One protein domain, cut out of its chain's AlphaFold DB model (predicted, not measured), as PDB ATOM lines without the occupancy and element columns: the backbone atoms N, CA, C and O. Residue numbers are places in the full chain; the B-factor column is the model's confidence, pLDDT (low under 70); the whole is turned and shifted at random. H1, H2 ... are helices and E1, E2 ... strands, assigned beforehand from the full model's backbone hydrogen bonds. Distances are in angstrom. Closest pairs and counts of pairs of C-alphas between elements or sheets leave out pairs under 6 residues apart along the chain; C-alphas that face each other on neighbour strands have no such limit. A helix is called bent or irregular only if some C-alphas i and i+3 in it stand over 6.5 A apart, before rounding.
ATOM      1  N   SER A   6     292.841 198.459 139.931       88.88
ATOM      2  CA  SER A   6     293.009 199.265 138.719       88.88
ATOM      3  C   SER A   6     292.080 198.863 137.569       88.88
ATOM      4  O   SER A   6     291.783 199.707 136.731       88.88
ATOM      5  N   MET A   7     291.591 197.617 137.526       90.62
ATOM      6  CA  MET A   7     290.588 197.162 136.551       90.62
ATOM      7  C   MET A   7     289.149 197.404 137.038       90.62
ATOM      8  O   MET A   7     288.242 197.569 136.226       90.62
ATOM      9  N   ALA A   8     288.933 197.482 138.355       87.19
ATOM     10  CA  ALA A   8     287.626 197.786 138.943       87.19
ATOM     11  C   ALA A   8     287.284 199.285 138.862       87.19
ATOM     12  O   ALA A   8     286.142 199.649 138.582       87.19
ATOM     13  N   ALA A   9     288.275 200.162 139.041       90.31
ATOM     14  CA  ALA A   9     288.106 201.611 138.945       90.31
ATOM     15  C   ALA A   9     287.459 202.089 137.621       90.31
ATOM     16  O   ALA A   9     286.463 202.822 137.683       90.31
ATOM     17  N   PRO A  10     287.931 201.677 136.423       91.25
ATOM     18  CA  PRO A  10     287.286 202.064 135.169       91.25
ATOM     19  C   PRO A  10     285.875 201.475 135.018       91.25
ATOM     20  O   PRO A  10     285.029 202.113 134.398       91.25
ATOM     21  N   HIS A  11     285.576 200.320 135.626       90.94
ATOM     22  CA  HIS A  11     284.230 199.740 135.610       90.94
ATOM     23  C   HIS A  11     283.230 200.606 136.393       90.94
ATOM     24  O   HIS A  11     282.185 200.983 135.865       90.94
ATOM     25  N   VAL A  12     283.574 201.001 137.624       91.62
ATOM     26  CA  VAL A  12     282.722 201.882 138.449       91.62
ATOM     27  C   VAL A  12     282.576 203.266 137.810       91.62
ATOM     28  O   VAL A  12     281.481 203.826 137.786       91.62
ATOM     29  N   THR A  13     283.656 203.793 137.227       91.69
ATOM     30  CA  THR A  13     283.632 205.075 136.504       91.69
ATOM     31  C   THR A  13     282.698 205.016 135.293       91.69
ATOM     32  O   THR A  13     281.935 205.953 135.060       91.69
ATOM     33  N   GLY A  14     282.700 203.903 134.554       92.75
ATOM     34  CA  GLY A  14     281.772 203.674 133.446       92.75
ATOM     35  C   GLY A  14     280.308 203.699 133.889       92.75
ATOM     36  O   GLY A  14     279.493 204.383 133.272       92.75
ATOM     37  N   LEU A  15     279.974 203.030 134.998       91.69
ATOM     38  CA  LEU A  15     278.620 203.073 135.566       91.69
ATOM     39  C   LEU A  15     278.224 204.494 135.989       91.69
ATOM     40  O   LEU A  15     277.130 204.951 135.663       91.69
ATOM     41  N   ALA A  16     279.117 205.217 136.667       90.19
ATOM     42  CA  ALA A  16     278.865 206.601 137.064       90.19
ATOM     43  C   ALA A  16     278.621 207.516 135.849       90.19
ATOM     44  O   ALA A  16     277.738 208.374 135.888       90.19
ATOM     45  N   ALA A  17     279.343 207.304 134.744       92.31
ATOM     46  CA  ALA A  17     279.131 208.040 133.500       92.31
ATOM     47  C   ALA A  17     277.748 207.760 132.885       92.31
ATOM     48  O   ALA A  17     277.071 208.698 132.461       92.31
ATOM     49  N   LEU A  18     277.289 206.503 132.899       91.94
ATOM     50  CA  LEU A  18     275.942 206.138 132.438       91.94
ATOM     51  C   LEU A  18     274.849 206.793 133.293       91.94
ATOM     52  O   LEU A  18     273.879 207.332 132.758       91.94
ATOM     53  N   ILE A  19     275.026 206.808 134.617       90.62
ATOM     54  CA  ILE A  19     274.109 207.494 135.537       90.62
ATOM     55  C   ILE A  19     274.088 208.993 135.235       90.62
ATOM     56  O   ILE A  19     273.012 209.578 135.147       90.62
ATOM     57  N   LYS A  20     275.251 209.615 134.999       89.44
ATOM     58  CA  LYS A  20     275.338 211.041 134.659       89.44
ATOM     59  C   LYS A  20     274.677 211.372 133.321       89.44
ATOM     60  O   LYS A  20     274.079 212.438 133.195       89.44
ATOM     61  N   GLN A  21     274.757 210.470 132.343       91.38
ATOM     62  CA  GLN A  21     274.081 210.622 131.055       91.38
ATOM     63  C   GLN A  21     272.554 210.565 131.205       91.38
ATOM     64  O   GLN A  21     271.854 211.347 130.563       91.38
ATOM     65  N   LYS A  22     272.033 209.673 132.059       90.31
ATOM     66  CA  LYS A  22     270.589 209.557 132.327       90.31
ATOM     67  C   LYS A  22     270.065 210.689 133.220       90.31
ATOM     68  O   LYS A  22     268.981 211.211 132.970       90.31
ATOM     69  N   PHE A  23     270.834 211.080 134.233       89.25
ATOM     70  CA  PHE A  23     270.476 212.085 135.234       89.25
ATOM     71  C   PHE A  23     271.528 213.205 135.294       89.25
ATOM     72  O   PHE A  23     272.368 213.249 136.199       89.25
ATOM     73  N   PRO A  24     271.492 214.166 134.354       87.94
ATOM     74  CA  PRO A  24     272.483 215.238 134.301       87.94
ATOM     75  C   PRO A  24     272.436 216.166 135.525       87.94
ATOM     76  O   PRO A  24     273.456 216.768 135.864       87.94
ATOM     77  N   SER A  25     271.301 216.249 136.225       86.88
ATOM     78  CA  SER A  25     271.119 217.059 137.437       86.88
ATOM     79  C   SER A  25     271.688 216.431 138.712       86.88
ATOM     80  O   SER A  25     271.797 217.129 139.717       86.88
ATOM     81  N   PHE A  26     272.074 215.148 138.702       86.00
ATOM     82  CA  PHE A  26     272.603 214.498 139.901       86.00
ATOM     83  C   PHE A  26     273.952 215.093 140.322       86.00
ATOM     84  O   PHE A  26     274.863 215.296 139.499       86.00
ATOM     85  N   SER A  27     274.072 215.339 141.629       87.19
ATOM     86  CA  SER A  27     275.325 215.700 142.281       87.19
ATOM     87  C   SER A  27     276.261 214.480 142.361       87.19
ATOM     88  O   SER A  27     275.801 213.335 142.302       87.19
ATOM     89  N   PRO A  28     277.584 214.679 142.518       84.44
ATOM     90  CA  PRO A  28     278.516 213.569 142.729       84.44
ATOM     91  C   PRO A  28     278.151 212.696 143.939       84.44
ATOM     92  O   PRO A  28     278.283 211.476 143.874       84.44
ATOM     93  N   ALA A  29     277.634 213.312 145.007       84.62
ATOM     94  CA  ALA A  29     277.172 212.606 146.198       84.62
ATOM     95  C   ALA A  29     275.932 211.749 145.911       84.62
ATOM     96  O   ALA A  29     275.902 210.582 146.291       84.62
ATOM     97  N   ALA A  30     274.963 212.280 145.157       86.62
ATOM     98  CA  ALA A  30     273.774 211.535 144.754       86.62
ATOM     99  C   ALA A  30     274.124 210.321 143.876       86.62
ATOM    100  O   ALA A  30     273.576 209.239 144.077       86.62
ATOM    101  N   MET A  31     275.078 210.460 142.946       89.19
ATOM    102  CA  MET A  31     275.549 209.333 142.125       89.19
ATOM    103  C   MET A  31     276.266 208.267 142.964       89.19
ATOM    104  O   MET A  31     276.015 207.076 142.787       89.19
ATOM    105  N   GLY A  32     277.134 208.681 143.895       87.19
ATOM    106  CA  GLY A  32     277.806 207.763 144.816       87.19
ATOM    107  C   GLY A  32     276.819 207.033 145.729       87.19
ATOM    108  O   GLY A  32     276.928 205.822 145.912       87.19
ATOM    109  N   SER A  33     275.811 207.748 146.232       88.38
ATOM    110  CA  SER A  33     274.727 207.172 147.024       88.38
ATOM    111  C   SER A  33     273.915 206.163 146.221       88.38
ATOM    112  O   SER A  33     273.677 205.075 146.729       88.38
ATOM    113  N   ALA A  34     273.516 206.491 144.991       89.75
ATOM    114  CA  ALA A  34     272.757 205.585 144.134       89.75
ATOM    115  C   ALA A  34     273.523 204.282 143.867       89.75
ATOM    116  O   ALA A  34     272.952 203.199 143.947       89.75
ATOM    117  N   LEU A  35     274.828 204.371 143.589       90.62
ATOM    118  CA  LEU A  35     275.679 203.194 143.399       90.62
ATOM    119  C   LEU A  35     275.829 202.375 144.683       90.62
ATOM    120  O   LEU A  35     275.832 201.154 144.620       90.62
ATOM    121  N   SER A  36     275.949 203.043 145.828       90.25
ATOM    122  CA  SER A  36     276.098 202.433 147.150       90.25
ATOM    123  C   SER A  36     274.848 201.656 147.574       90.25
ATOM    124  O   SER A  36     274.957 200.477 147.905       90.25
ATOM    125  N   THR A  37     273.668 202.275 147.504       89.38
ATOM    126  CA  THR A  37     272.407 201.705 148.014       89.38
ATOM    127  C   THR A  37     271.827 200.601 147.134       89.38
ATOM    128  O   THR A  37     270.970 199.847 147.583       89.38
ATOM    129  N   THR A  38     272.287 200.490 145.887       90.00
ATOM    130  CA  THR A  38     271.795 199.502 144.912       90.00
ATOM    131  C   THR A  38     272.720 198.296 144.750       90.00
ATOM    132  O   THR A  38     272.471 197.428 143.913       90.00
ATOM    133  N   THR A  39     273.791 198.223 145.540       90.94
ATOM    134  CA  THR A  39     274.713 197.082 145.541       90.94
ATOM    135  C   THR A  39     274.058 195.798 146.061       90.94
ATOM    136  O   THR A  39     273.024 195.806 146.724       90.94
ATOM    137  N   THR A  40     274.643 194.653 145.710       90.00
ATOM    138  CA  THR A  40     274.197 193.324 146.143       90.00
ATOM    139  C   THR A  40     275.278 192.669 147.002       90.00
ATOM    140  O   THR A  40     276.449 192.665 146.630       90.00
ATOM    141  N   LEU A  41     274.884 192.100 148.143       88.38
ATOM    142  CA  LEU A  41     275.781 191.417 149.091       88.38
ATOM    143  C   LEU A  41     275.955 189.915 148.801       88.38
ATOM    144  O   LEU A  41     276.783 189.241 149.416       88.38
ATOM    145  N   SER A  42     275.168 189.397 147.862       88.88
ATOM    146  CA  SER A  42     275.162 187.995 147.459       88.88
ATOM    147  C   SER A  42     275.821 187.795 146.095       88.88
ATOM    148  O   SER A  42     275.692 188.622 145.192       88.88
ATOM    149  N   ASP A  43     276.485 186.657 145.932       86.38
ATOM    150  CA  ASP A  43     276.925 186.145 144.636       86.38
ATOM    151  C   ASP A  43     275.718 185.675 143.795       86.38
ATOM    152  O   ASP A  43     274.584 185.581 144.277       86.38
ATOM    153  N   ARG A  44     275.946 185.320 142.527       84.69
ATOM    154  CA  ARG A  44     274.934 184.813 141.587       84.69
ATOM    155  C   ARG A  44     274.165 183.596 142.098       84.69
ATOM    156  O   ARG A  44     273.045 183.379 141.648       84.69
ATOM    157  N   GLN A  45     274.744 182.797 142.995       85.88
ATOM    158  CA  GLN A  45     274.069 181.646 143.607       85.88
ATOM    159  C   GLN A  45     273.295 182.004 144.890       85.88
ATOM    160  O   GLN A  45     272.772 181.109 145.546       85.88
ATOM    161  N   GLY A  46     273.228 183.283 145.274       85.06
ATOM    162  CA  GLY A  46     272.570 183.739 146.503       85.06
ATOM    163  C   GLY A  46     273.416 183.575 147.771       85.06
ATOM    164  O   GLY A  46     272.983 183.969 148.851       85.06
ATOM    165  N   ASN A  47     274.630 183.038 147.649       87.31
ATOM    166  CA  ASN A  47     275.576 182.890 148.753       87.31
ATOM    167  C   ASN A  47     276.233 184.234 149.103       87.31
ATOM    168  O   ASN A  47     276.358 185.082 148.220       87.31
ATOM    169  N   PRO A  48     276.696 184.441 150.349       85.31
ATOM    170  CA  PRO A  48     277.455 185.639 150.698       85.31
ATOM    171  C   PRO A  48     278.726 185.747 149.850       85.31
ATOM    172  O   PRO A  48     279.382 184.740 149.570       85.31
ATOM    173  N   ILE A  49     279.088 186.971 149.464       86.19
ATOM    174  CA  ILE A  49     280.336 187.229 148.735       86.19
ATOM    175  C   ILE A  49     281.525 186.742 149.575       86.19
ATOM    176  O   ILE A  49     281.614 187.013 150.772       86.19
ATOM    177  N   MET A  50     282.446 186.011 148.947       86.56
ATOM    178  CA  MET A  50     283.666 185.507 149.580       86.56
ATOM    179  C   MET A  50     284.829 186.469 149.320       86.56
ATOM    180  O   MET A  50     285.110 186.824 148.175       86.56
ATOM    181  N   ALA A  51     285.538 186.866 150.372       84.31
ATOM    182  CA  ALA A  51     286.809 187.564 150.289       84.31
ATOM    183  C   ALA A  51     287.961 186.558 150.335       84.31
ATOM    184  O   ALA A  51     288.039 185.702 151.225       84.31
ATOM    185  N   GLN A  52     288.888 186.710 149.393       83.12
ATOM    186  CA  GLN A  52     290.165 186.021 149.445       83.12
ATOM    187  C   GLN A  52     291.038 186.702 150.504       83.12
ATOM    188  O   GLN A  52     291.481 187.833 150.300       83.12
ATOM    189  N   ARG A  53     291.304 186.026 151.624       73.94
ATOM    190  CA  ARG A  53     292.239 186.512 152.646       73.94
ATOM    191  C   ARG A  53     293.389 185.531 152.801       73.94
ATOM    192  O   ARG A  53     293.191 184.341 153.029       73.94
ATOM    193  N   THR A  54     294.608 186.051 152.728       62.47
ATOM    194  CA  THR A  54     295.813 185.290 153.063       62.47
ATOM    195  C   THR A  54     295.977 185.293 154.582       62.47
ATOM    196  O   THR A  54     296.731 186.094 155.130       62.47
ATOM    197  N   TYR A  55     295.234 184.440 155.288       58.69
ATOM    198  CA  TYR A  55     295.585 184.099 156.668       58.69
ATOM    199  C   TYR A  55     296.736 183.087 156.681       58.69
ATOM    200  O   TYR A  55     296.983 182.396 155.695       58.69
ATOM    201  N   SER A  56     297.425 182.972 157.817       54.53
ATOM    202  CA  SER A  56     298.563 182.066 158.045       54.53
ATOM    203  C   SER A  56     298.261 180.571 157.844       54.53
ATOM    204  O   SER A  56     299.173 179.761 157.978       54.53
ATOM    205  N   ASN A  57     297.012 180.196 157.546       56.19
ATOM    206  CA  ASN A  57     296.589 178.817 157.333       56.19
ATOM    207  C   ASN A  57     296.244 178.587 155.842       56.19
ATOM    208  O   ASN A  57     295.320 179.226 155.336       56.19
ATOM    209  N   PRO A  58     296.957 177.698 155.124       59.03
ATOM    210  CA  PRO A  58     296.820 177.520 153.674       59.03
ATOM    211  C   PRO A  58     295.504 176.862 153.216       59.03
ATOM    212  O   PRO A  58     295.224 176.871 152.021       59.03
ATOM    213  N   ASP A  59     294.693 176.326 154.135       61.62
ATOM    214  CA  ASP A  59     293.479 175.553 153.811       61.62
ATOM    215  C   ASP A  59     292.185 176.393 153.750       61.62
ATOM    216  O   ASP A  59     291.159 175.943 153.248       61.62
ATOM    217  N   SER A  60     292.206 177.641 154.237       59.22
ATOM    218  CA  SER A  60     291.016 178.503 154.324       59.22
ATOM    219  C   SER A  60     291.294 179.883 153.736       59.22
ATOM    220  O   SER A  60     291.333 180.893 154.441       59.22
ATOM    221  N   THR A  61     291.548 179.922 152.429       66.94
ATOM    222  CA  THR A  61     291.913 181.167 151.738       66.94
ATOM    223  C   THR A  61     290.707 182.026 151.335       66.94
ATOM    224  O   THR A  61     290.876 183.194 150.987       66.94
ATOM    225  N   GLN A  62     289.490 181.482 151.446       74.12
ATOM    226  CA  GLN A  62     288.224 182.166 151.186       74.12
ATOM    227  C   GLN A  62     287.379 182.215 152.456       74.12
ATOM    228  O   GLN A  62     287.095 181.191 153.073       74.12
ATOM    229  N   THR A  63     286.978 183.420 152.841       83.50
ATOM    230  CA  THR A  63     286.108 183.671 153.998       83.50
ATOM    231  C   THR A  63     284.987 184.616 153.587       83.50
ATOM    232  O   THR A  63     285.190 185.378 152.642       83.50
ATOM    233  N   PRO A  64     283.824 184.624 154.261       85.44
ATOM    234  CA  PRO A  64     282.802 185.632 154.006       85.44
ATOM    235  C   PRO A  64     283.391 187.046 154.049       85.44
ATOM    236  O   PRO A  64     284.103 187.412 154.993       85.44
ATOM    237  N   ALA A  65     283.131 187.812 152.993       85.25
ATOM    238  CA  ALA A  65     283.584 189.182 152.872       85.25
ATOM    239  C   ALA A  65     282.911 190.037 153.947       85.25
ATOM    240  O   ALA A  65     281.720 189.912 154.228       85.25
ATOM    241  N   THR A  66     283.700 190.908 154.557       86.75
ATOM    242  CA  THR A  66     283.212 191.920 155.491       86.75
ATOM    243  C   THR A  66     282.976 193.233 154.746       86.75
ATOM    244  O   THR A  66     283.520 193.420 153.652       86.75
ATOM    245  N   PRO A  67     282.242 194.192 155.335       85.69
ATOM    246  CA  PRO A  67     282.116 195.532 154.761       85.69
ATOM    247  C   PRO A  67     283.465 196.235 154.526       85.69
ATOM    248  O   PRO A  67     283.574 197.100 153.666       85.69
ATOM    249  N   PHE A  68     284.533 195.836 155.225       85.62
ATOM    250  CA  PHE A  68     285.885 196.342 154.967       85.62
ATOM    251  C   PHE A  68     286.534 195.749 153.709       85.62
ATOM    252  O   PHE A  68     287.413 196.382 153.129       85.62
ATOM    253  N   ASP A  69     286.103 194.563 153.273       86.31
ATOM    254  CA  ASP A  69     286.623 193.902 152.072       86.31
ATOM    255  C   ASP A  69     285.895 194.374 150.801       86.31
ATOM    256  O   ASP A  69     286.521 194.530 149.753       86.31
ATOM    257  N   MET A  70     284.574 194.589 150.879       86.06
ATOM    258  CA  MET A  70     283.724 194.879 149.709       86.06
ATOM    259  C   MET A  70     282.949 196.201 149.772       86.06
ATOM    260  O   MET A  70     282.211 196.524 148.839       86.06
ATOM    261  N   GLY A  71     283.096 196.980 150.846       88.31
ATOM    262  CA  GLY A  71     282.276 198.167 151.075       88.31
ATOM    263  C   GLY A  71     280.803 197.783 151.177       88.31
ATOM    264  O   GLY A  71     280.428 196.935 151.980       88.31
ATOM    265  N   ASN A  72     279.986 198.374 150.307       85.56
ATOM    266  CA  ASN A  72     278.539 198.143 150.290       85.56
ATOM    267  C   ASN A  72     278.154 196.867 149.525       85.56
ATOM    268  O   ASN A  72     277.021 196.417 149.622       85.56
ATOM    269  N   GLY A  73     279.091 196.270 148.777       89.75
ATOM    270  CA  GLY A  73     278.868 195.044 148.014       89.75
ATOM    271  C   GLY A  73     279.150 195.191 146.522       89.75
ATOM    272  O   GLY A  73     279.822 196.117 146.061       89.75
ATOM    273  N   PHE A  74     278.640 194.241 145.742       90.38
ATOM    274  CA  PHE A  74     278.842 194.182 144.300       90.38
ATOM    275  C   PHE A  74     277.911 195.150 143.555       90.38
ATOM    276  O   PHE A  74     276.715 195.220 143.834       90.38
ATOM    277  N   VAL A  75     278.448 195.892 142.583       90.31
ATOM    278  CA  VAL A  75     277.693 196.917 141.845       90.31
ATOM    279  C   VAL A  75     276.614 196.314 140.942       90.31
ATOM    280  O   VAL A  75     276.882 195.421 140.140       90.31
ATOM    281  N   ASN A  76     275.398 196.858 141.015       90.38
ATOM    282  CA  ASN A  76     274.284 196.476 140.150       90.38
ATOM    283  C   ASN A  76     273.904 197.645 139.231       90.38
ATOM    284  O   ASN A  76     273.240 198.593 139.643       90.38
ATOM    285  N   ALA A  77     274.316 197.573 137.963       87.50
ATOM    286  CA  ALA A  77     274.078 198.646 136.996       87.50
ATOM    287  C   ALA A  77     272.583 198.894 136.728       87.50
ATOM    288  O   ALA A  77     272.172 200.037 136.557       87.50
ATOM    289  N   THR A  78     271.767 197.837 136.699       90.00
ATOM    290  CA  THR A  78     270.328 197.962 136.432       90.00
ATOM    291  C   THR A  78     269.592 198.647 137.575       90.00
ATOM    292  O   THR A  78     268.794 199.546 137.320       90.00
ATOM    293  N   ALA A  79     269.908 198.287 138.821       87.12
ATOM    294  CA  ALA A  79     269.311 198.912 139.995       87.12
ATOM    295  C   ALA A  79     269.815 200.356 140.189       87.12
ATOM    296  O   ALA A  79     269.035 201.237 140.530       87.12
ATOM    297  N   ALA A  80     271.085 200.638 139.874       86.81
ATOM    298  CA  ALA A  80     271.657 201.983 139.983       86.81
ATOM    299  C   ALA A  80     271.051 203.018 139.013       86.81
ATOM    300  O   ALA A  80     271.188 204.221 139.232       86.81
ATOM    301  N   LEU A  81     270.391 202.575 137.936       86.62
ATOM    302  CA  LEU A  81     269.697 203.455 136.987       86.62
ATOM    303  C   LEU A  81     268.299 203.875 137.457       86.62
ATOM    304  O   LEU A  81     267.733 204.791 136.856       86.62
ATOM    305  N   ASP A  82     267.741 203.220 138.470       86.44
ATOM    306  CA  ASP A  82     266.482 203.604 139.112       86.44
ATOM    307  C   ASP A  82     266.621 203.513 140.642       86.44
ATOM    308  O   ASP A  82     266.061 202.622 141.287       86.44
ATOM    309  N   PRO A  83     267.457 204.384 141.240       79.94
ATOM    310  CA  PRO A  83     267.693 204.356 142.672       79.94
ATOM    311  C   PRO A  83     266.463 204.915 143.392       79.94
ATOM    312  O   PRO A  83     266.148 206.097 143.277       79.94
ATOM    313  N   GLY A  84     265.772 204.072 144.163       80.81
ATOM    314  CA  GLY A  84     264.577 204.497 144.900       80.81
ATOM    315  C   GLY A  84     264.860 205.586 145.944       80.81
ATOM    316  O   GLY A  84     264.073 206.517 146.092       80.81
ATOM    317  N   LEU A  85     266.000 205.498 146.642       80.50
ATOM    318  CA  LEU A  85     266.445 206.484 147.628       80.50
ATOM    319  C   LEU A  85     267.861 206.961 147.295       80.50
ATOM    320  O   LEU A  85     268.782 206.151 147.154       80.50
ATOM    321  N   ILE A  86     268.028 208.282 147.206       82.75
ATOM    322  CA  ILE A  86     269.321 208.938 147.005       82.75
ATOM    323  C   ILE A  86     269.617 209.900 148.157       82.75
ATOM    324  O   ILE A  86     268.773 210.706 148.549       82.75
ATOM    325  N   PHE A  87     270.839 209.839 148.676       78.56
ATOM    326  CA  PHE A  87     271.361 210.799 149.640       78.56
ATOM    327  C   PHE A  87     272.133 211.886 148.891       78.56
ATOM    328  O   PHE A  87     273.246 211.665 148.411       78.56
ATOM    329  N   ASP A  88     271.532 213.070 148.774       76.38
ATOM    330  CA  ASP A  88     272.190 214.231 148.183       76.38
ATOM    331  C   ASP A  88     272.779 215.133 149.272       76.38
ATOM    332  O   ASP A  88     272.072 215.881 149.949       76.38
ATOM    333  N   SER A  89     274.101 215.101 149.425       65.00
ATOM    334  CA  SER A  89     274.822 216.127 150.175       65.00
ATOM    335  C   SER A  89     275.197 217.266 149.223       65.00
ATOM    336  O   SER A  89     276.341 217.389 148.780       65.00
ATOM    337  N   SER A  90     274.220 218.112 148.899       56.16
ATOM    338  CA  SER A  90     274.316 219.178 147.886       56.16
ATOM    339  C   SER A  90     275.269 220.337 148.224       56.16
ATOM    340  O   SER A  90     275.236 221.383 147.575       56.16
TER     341      SER A  90
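Overview. This is residues 6 to 90 of the 133 residues of the protein "Peptidase_S8 domain-containing protein" of Arundo donax (UniProt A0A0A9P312). This is a long, loose body with a helical end and a small strand hairpin at the other: the long helix H1 and the shorter H2 meet at a wide angle, H2 on the last part of H1, and E1 and E2 form the hairpin, with their connecting loop reaching farthest out. The chain crosses from the helices to the hairpin through a long unnamed stretch, residues 38 to 49, and returns through two short helices, H3 near the hairpin and H4 close to H1 and H2, before residues 86 to 88 run back beside H2. The printed part has 85 residues with four named helices and two named strands, in the order H1 H2 E1 E2 H3 H4; the two strands make an antiparallel sheet, E1 - E2. The class is mostly helix, though only 41 residues, under half of those printed, are in named elements. The whole is loose, with a radius of gyration of the C-alphas of 15.3 A, and elongated, with spans of 50 by 26 by 22 A.

Arrangement. H1, residues 6 to 22, touches H2, residues 28 to 37, with residues 16 to 20 alone. Their closest C-alphas, those of Ala 16 and Met 31, are 6.6 A apart. Their lines are about perpendicular, but only just, at 71 degrees. After the long link from H2 come E1, residues 50 to 52, and E2, residues 62 to 64, which form a hairpin. They are antiparallel, with 138 degrees between their N-to-C directions. C-alphas 50 and 64 face each other at 4.5 A, and N 51 and O 63 are within hydrogen-bond range at 2.7 A, as are N 63 and O 51 at 3.0 A. A tight link leads from E2 to H3, residues 67 to 70. The closest C-alphas of E1 and H3 are those of Ala 51 and Asp 69, 6.6 A apart. H3 is apart from H1, H2 and H4. H4, residues 77 to 80, is close to H1 but not clearly touching it, with the closest C-alphas, those of Leu 15 and Ala 77, 6.5 A apart. H4 is also close to H2 but not clearly touching it, with the closest C-alphas, those of Leu 35 and Ala 80, 5.4 A apart. H1 and H4 are both apart from E1 and E2. In H2 every O i to N i+4 pair is within hydrogen-bond range, in H1 11 of 13 are, and H3 and H4 are too short for such a pair.

Along the chain. H1 begins at C-alpha 6, (293.009, 199.265, 138.719), and runs 25.5 A from first to last C-alpha, ending at C-alpha 22. H1 is neither bent nor irregular, but only just: C-alphas 7 and 10 are 6.1 A apart. H2 runs 14.4 A from C-alpha 28 to C-alpha 37. E1 begins at C-alpha 50, (283.666, 185.507, 149.580), and measures 6.5 A; E2 measures 7.0 A. H3 is 5.3 A long from first to last C-alpha. H4 is 5.1 A long and ends at C-alpha 80, (271.657, 201.983, 139.983).

Size, cuts and confidence. The two C-alphas farthest apart, those of Ser 25 and Asn 57, are 50.1 A from each other. The first and last printed C-alphas, those of Ser 6 and Ser 90, are 28.8 A apart. The printed part has no cut, and its one long link is that from H2 to E1. The mean pLDDT of the printed part is 83.9, and confidence is low, under 70, in residues 54 to 61 and residues 89 to 90.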